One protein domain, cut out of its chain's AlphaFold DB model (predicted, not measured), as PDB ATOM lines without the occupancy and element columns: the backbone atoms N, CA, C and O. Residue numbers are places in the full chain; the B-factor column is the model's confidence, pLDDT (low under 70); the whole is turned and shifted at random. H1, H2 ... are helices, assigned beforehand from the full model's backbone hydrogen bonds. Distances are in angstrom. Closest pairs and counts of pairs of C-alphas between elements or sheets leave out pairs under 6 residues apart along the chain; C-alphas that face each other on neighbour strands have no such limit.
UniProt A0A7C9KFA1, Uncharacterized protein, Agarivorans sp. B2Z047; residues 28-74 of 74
ATOM      1  N   VAL A  28      21.829  17.438  21.707       96.62
ATOM      2  CA  VAL A  28      22.310  18.566  22.523       96.62
ATOM      3  C   VAL A  28      23.033  19.618  21.681       96.62
ATOM      4  O   VAL A  28      22.838  20.819  21.870       96.62
ATOM      5  N   LEU A  29      23.897  19.190  20.762       96.88
ATOM      6  CA  LEU A  29      24.805  20.076  20.033       96.88
ATOM      7  C   LEU A  29      24.159  20.691  18.794       96.88
ATOM      8  O   LEU A  29      24.404  21.863  18.496       96.88
ATOM      9  N   LEU A  30      23.332  19.934  18.073       97.62
ATOM     10  CA  LEU A  30      22.750  20.386  16.814       97.62
ATOM     11  C   LEU A  30      21.864  21.633  16.982       97.62
ATOM     12  O   LEU A  30      22.009  22.549  16.169       97.62
ATOM     13  N   PRO A  31      21.021  21.764  18.031       97.81
ATOM     14  CA  PRO A  31      20.260  22.991  18.257       97.81
ATOM     15  C   PRO A  31      21.150  24.226  18.441       97.81
ATOM     16  O   PRO A  31      20.864  25.277  17.871       97.81
ATOM     17  N   LEU A  32      22.260  24.095  19.177       98.12
ATOM     18  CA  LEU A  32      23.201  25.192  19.427       98.12
ATOM     19  C   LEU A  32      23.925  25.615  18.144       98.12
ATOM     20  O   LEU A  32      24.062  26.808  17.860       98.12
ATOM     21  N   ILE A  33      24.360  24.637  17.346       98.19
ATOM     22  CA  ILE A  33      24.991  24.881  16.045       98.19
ATOM     23  C   ILE A  33      23.996  25.576  15.111       98.19
ATOM     24  O   ILE A  33      24.325  26.609  14.528       98.19
ATOM     25  N   ASN A  34      22.766  25.070  15.019       98.31
ATOM     26  CA  ASN A  34      21.727  25.646  14.168       98.31
ATOM     27  C   ASN A  34      21.370  27.072  14.590       98.31
ATOM     28  O   ASN A  34      21.275  27.958  13.744       98.31
ATOM     29  N   GLN A  35      21.236  27.331  15.891       98.38
ATOM     30  CA  GLN A  35      20.995  28.678  16.398       98.38
ATOM     31  C   GLN A  35      22.148  29.624  16.042       98.38
ATOM     32  O   GLN A  35      21.918  30.727  15.554       98.38
ATOM     33  N   SER A  36      23.391  29.179  16.223       98.31
ATOM     34  CA  SER A  36      24.594  29.940  15.868       98.31
ATOM     35  C   SER A  36      24.654  30.278  14.374       98.31
ATOM     36  O   SER A  36      25.032  31.389  14.003       98.31
ATOM     37  N   LEU A  37      24.252  29.347  13.505       98.38
ATOM     38  CA  LEU A  37      24.144  29.586  12.065       98.38
ATOM     39  C   LEU A  37      23.025  30.584  11.744       98.38
ATOM     40  O   LEU A  37      23.265  31.556  11.029       98.38
ATOM     41  N   ASN A  38      21.837  30.396  12.319       98.62
ATOM     42  CA  ASN A  38      20.689  31.278  12.105       98.62
ATOM     43  C   ASN A  38      20.990  32.721  12.515       98.62
ATOM     44  O   ASN A  38      20.697  33.646  11.760       98.62
ATOM     45  N   LEU A  39      21.634  32.919  13.665       98.56
ATOM     46  CA  LEU A  39      22.022  34.248  14.134       98.56
ATOM     47  C   LEU A  39      23.017  34.924  13.186       98.56
ATOM     48  O   LEU A  39      22.889  36.115  12.916       98.56
ATOM     49  N   ARG A  40      23.977  34.178  12.625       98.62
ATOM     50  CA  ARG A  40      24.905  34.729  11.621       98.62
ATOM     51  C   ARG A  40      24.181  35.134  10.346       98.62
ATOM     52  O   ARG A  40      24.449  36.209   9.818       98.62
ATOM     53  N   LEU A  41      23.259  34.301   9.864       98.56
ATOM     54  CA  LEU A  41      22.464  34.611   8.676       98.56
ATOM     55  C   LEU A  41      21.617  35.871   8.889       98.56
ATOM     56  O   LEU A  41      21.678  36.782   8.067       98.56
ATOM     57  N   GLN A  42      20.905  35.960  10.012       98.50
ATOM     58  CA  GLN A  42      20.107  37.136  10.366       98.50
ATOM     59  C   GLN A  42      20.979  38.384  10.521       98.50
ATOM     60  O   GLN A  42      20.646  39.439   9.989       98.50
ATOM     61  N   SER A  43      22.136  38.268  11.178       98.50
ATOM     62  CA  SER A  43      23.077  39.382  11.319       98.50
ATOM     63  C   SER A  43      23.572  39.885   9.962       98.50
ATOM     64  O   SER A  43      23.665  41.094   9.759       98.50
ATOM     65  N   ASN A  44      23.868  38.983   9.023       98.50
ATOM     66  CA  ASN A  44      24.280  39.361   7.671       98.50
ATOM     67  C   ASN A  44      23.138  40.034   6.899       98.50
ATOM     68  O   ASN A  44      23.369  41.027   6.214       98.50
ATOM     69  N   GLN A  45      21.908  39.532   7.036       98.38
ATOM     70  CA  GLN A  45      20.721  40.142   6.429       98.38
ATOM     71  C   GLN A  45      20.470  41.553   6.971       98.38
ATOM     72  O   GLN A  45      20.269  42.477   6.188       98.38
ATOM     73  N   LEU A  46      20.543  41.741   8.292       98.50
ATOM     74  CA  LEU A  46      20.416  43.053   8.930       98.50
ATOM     75  C   LEU A  46      21.531  44.008   8.494       98.50
ATOM     76  O   LEU A  46      21.263  45.177   8.228       98.50
ATOM     77  N   GLY A  47      22.765  43.510   8.378       98.25
ATOM     78  CA  GLY A  47      23.890  44.275   7.842       98.25
ATOM     79  C   GLY A  47      23.628  44.752   6.412       98.25
ATOM     80  O   GLY A  47      23.727  45.943   6.138       98.25
ATOM     81  N   GLY A  48      23.196  43.849   5.528       98.19
ATOM     82  CA  GLY A  48      22.844  44.193   4.147       98.19
ATOM     83  C   GLY A  48      21.674  45.176   4.046       98.19
ATOM     84  O   GLY A  48      21.717  46.112   3.246       98.19
ATOM     85  N   LEU A  49      20.649  45.013   4.888       97.25
ATOM     86  CA  LEU A  49      19.525  45.945   4.962       97.25
ATOM     87  C   LEU A  49      19.996  47.337   5.398       97.25
ATOM     88  O   LEU A  49      19.658  48.324   4.747       97.25
ATOM     89  N   ARG A  50      20.812  47.425   6.455       97.12
ATOM     90  CA  ARG A  50      21.413  48.685   6.915       97.12
ATOM     91  C   ARG A  50      22.198  49.351   5.793       97.12
ATOM     92  O   ARG A  50      21.987  50.529   5.533       97.12
ATOM     93  N   ASP A  51      23.068  48.601   5.126       97.56
ATOM     94  CA  ASP A  51      23.938  49.130   4.075       97.56
ATOM     95  C   ASP A  51      23.136  49.583   2.841       97.56
ATOM     96  O   ASP A  51      23.573  50.468   2.113       97.56
ATOM     97  N   THR A  52      21.931  49.039   2.644       95.31
ATOM     98  CA  THR A  52      20.996  49.471   1.593       95.31
ATOM     99  C   THR A  52      20.178  50.700   2.002       95.31
ATOM    100  O   THR A  52      19.978  51.605   1.192       95.31
ATOM    101  N   LEU A  53      19.664  50.736   3.234       95.06
ATOM    102  CA  LEU A  53      18.745  51.780   3.693       95.06
ATOM    103  C   LEU A  53      19.468  53.051   4.134       95.06
ATOM    104  O   LEU A  53      18.984  54.147   3.865       95.06
ATOM    105  N   LEU A  54      20.624  52.927   4.787       95.00
ATOM    106  CA  LEU A  54      21.335  54.073   5.348       95.00
ATOM    107  C   LEU A  54      21.737  55.104   4.276       95.00
ATOM    108  O   LEU A  54      21.471  56.283   4.497       95.00
ATOM    109  N   PRO A  55      22.284  54.723   3.103       95.25
ATOM    110  CA  PRO A  55      22.578  55.690   2.048       95.25
ATOM    111  C   PRO A  55      21.334  56.433   1.554       95.25
ATOM    112  O   PRO A  55      21.397  57.638   1.348       95.25
ATOM    113  N   LYS A  56      20.199  55.734   1.424       93.44
ATOM    114  CA  LYS A  56      18.927  56.310   0.961       93.44
ATOM    115  C   LYS A  56      18.294  57.260   1.977       93.44
ATOM    116  O   LYS A  56      17.667  58.245   1.605       93.44
ATOM    117  N   LEU A  57      18.463  56.967   3.266       92.25
ATOM    118  CA  LEU A  57      18.074  57.875   4.344       92.25
ATOM    119  C   LEU A  57      18.942  59.138   4.323       92.25
ATOM    120  O   LEU A  57      18.423  60.244   4.422       92.25
ATOM    121  N   LEU A  58      20.259  58.983   4.155       92.94
ATOM    122  CA  LEU A  58      21.196  60.108   4.116       92.94
ATOM    123  C   LEU A  58      21.043  60.974   2.858       92.94
ATOM    124  O   LEU A  58      21.249  62.182   2.938       92.94
ATOM    125  N   SER A  59      20.677  60.386   1.713       94.31
ATOM    126  CA  SER A  59      20.392  61.134   0.481       94.31
ATOM    127  C   SER A  59      19.034  61.841   0.502       94.31
ATOM    128  O   SER A  59      18.777  62.676  -0.363       94.31
ATOM    129  N   GLY A  60      18.173  61.536   1.482       90.00
ATOM    130  CA  GLY A  60      16.808  62.058   1.561       90.00
ATOM    131  C   GLY A  60      15.827  61.389   0.590       90.00
ATOM    132  O   GLY A  60      14.703  61.858   0.447       90.00
ATOM    133  N   GLU A  61      16.219  60.293  -0.070       90.81
ATOM    134  CA  GLU A  61      15.315  59.476  -0.897       90.81
ATOM    135  C   GLU A  61      14.227  58.784  -0.063       90.81
ATOM    136  O   GLU A  61      13.150  58.480  -0.574       90.81
ATOM    137  N   ILE A  62      14.517  58.511   1.212       88.00
ATOM    138  CA  ILE A  62      13.559  57.984   2.187       88.00
ATOM    139  C   ILE A  62      13.302  59.067   3.236       88.00
ATOM    140  O   ILE A  62      14.206  59.418   3.994       88.00
ATOM    141  N   ASP A  63      12.061  59.550   3.306       85.12
ATOM    142  CA  ASP A  63      11.608  60.490   4.336       85.12
ATOM    143  C   ASP A  63      10.931  59.746   5.498       85.12
ATOM    144  O   ASP A  63       9.878  59.114   5.341       85.12
ATOM    145  N   LEU A  64      11.550  59.835   6.678       80.44
ATOM    146  CA  LEU A  64      11.080  59.212   7.915       80.44
ATOM    147  C   LEU A  64       9.794  59.849   8.449       80.44
ATOM    148  O   LEU A  64       8.954  59.141   8.996       80.44
ATOM    149  N   ALA A  65       9.601  61.160   8.281       77.06
ATOM    150  CA  ALA A  65       8.432  61.847   8.831       77.06
ATOM    151  C   ALA A  65       7.137  61.399   8.137       77.06
ATOM    152  O   ALA A  65       6.114  61.185   8.792       77.06
ATOM    153  N   LEU A  66       7.200  61.203   6.818       69.69
ATOM    154  CA  LEU A  66       6.073  60.720   6.023       69.69
ATOM    155  C   LEU A  66       5.791  59.231   6.287       69.69
ATOM    156  O   LEU A  66       4.636  58.831   6.410       69.69
ATOM    157  N   THR A  67       6.835  58.403   6.403       69.50
ATOM    158  CA  THR A  67       6.680  56.952   6.622       69.50
ATOM    159  C   THR A  67       6.199  56.599   8.030       69.50
ATOM    160  O   THR A  67       5.418  55.657   8.173       69.50
ATOM    161  N   GLN A  68       6.577  57.366   9.058       68.69
ATOM    162  CA  GLN A  68       6.101  57.165  10.434       68.69
ATOM    163  C   GLN A  68       4.571  57.318  10.542       68.69
ATOM    164  O   GLN A  68       3.908  56.496  11.171       68.69
ATOM    165  N   GLN A  69       3.992  58.305   9.848       65.88
ATOM    166  CA  GLN A  69       2.541  58.541   9.836       65.88
ATOM    167  C   GLN A  69       1.749  57.398   9.186       65.88
ATOM    168  O   GLN A  69       0.614  57.137   9.572       65.88
ATOM    169  N   TRP A  70       2.332  56.702   8.207       61.56
ATOM    170  CA  TRP A  70       1.682  55.571   7.534       61.56
ATOM    171  C   TRP A  70       1.743  54.291   8.376       61.56
ATOM    172  O   TRP A  70       0.801  53.500   8.352       61.56
ATOM    173  N   ALA A  71       2.831  54.105   9.130       66.44
ATOM    174  CA  ALA A  71       3.007  52.971  10.035       66.44
ATOM    175  C   ALA A  71       2.082  53.043  11.261       66.44
ATOM    176  O   ALA A  71       1.634  52.010  11.735       66.44
ATOM    177  N   GLU A  72       1.782  54.245  11.758       66.44
ATOM    178  CA  GLU A  72       0.852  54.457  12.879       66.44
ATOM    179  C   GLU A  72      -0.628  54.415  12.455       66.44
ATOM    180  O   GLU A  72      -1.511  54.247  13.295       66.44
ATOM    181  N   ALA A  73      -0.907  54.564  11.157       60.84
ATOM    182  CA  ALA A  73      -2.254  54.512  10.589       60.84
ATOM    183  C   ALA A  73      -2.691  53.105  10.124       60.84
ATOM    184  O   ALA A  73      -3.832  52.954   9.683       60.84
ATOM    185  N   SER A  74      -1.805  52.101  10.197       47.00
ATOM    186  CA  SER A  74      -2.046  50.698   9.803       47.00
ATOM    187  C   SER A  74      -2.009  49.766  11.010       47.00
ATOM    188  O   SER A  74      -2.790  48.790  11.010       47.00
TER     189      SER A  74
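Overview. This is residues 28 to 74 of the 74 residues of an uncharacterized protein of Agarivorans sp. B2Z047 (UniProt A0A7C9KFA1). One long helix, H1, makes the length, and at its end the chain turns back into a short helix, H2, as a lopsided V with little between its arms. The printed part has 47 residues, with two named helices in the order H1, H2, and no named strand; the class is all helix. The whole is extended, with a radius of gyration of the C-alphas of 16.7 A, and flat, spanning 48 by 26 by 7 A.

Along the chain. H1, residues 28 to 58, is 45.5 A long, from C-alpha 28 at (22.310, 18.566, 22.523) to C-alpha 58 at (21.196, 60.108, 4.116). H2, residues 64 to 72, is 12.3 A long and ends with C-alpha 72 at (0.852, 54.457, 12.879).

Arrangement. H1 and H2 are close but not clearly touching; their closest C-alphas, of Leu 57 and Leu 64, are 8.0 A apart. They run opposite ways at a steep tilt of 52 degrees. O i to N i+4 pairs are within hydrogen-bond range in 24 of 27 cases in H1 and 3 of 5 in H2.

Size, cuts and confidence. The C-alphas farthest apart, of Val 28 and Gly 60, are 48.6 A apart. The printed part has no cut, and the link from H1 to H2 is tight. Residues 66 to 74 have pLDDT under 70.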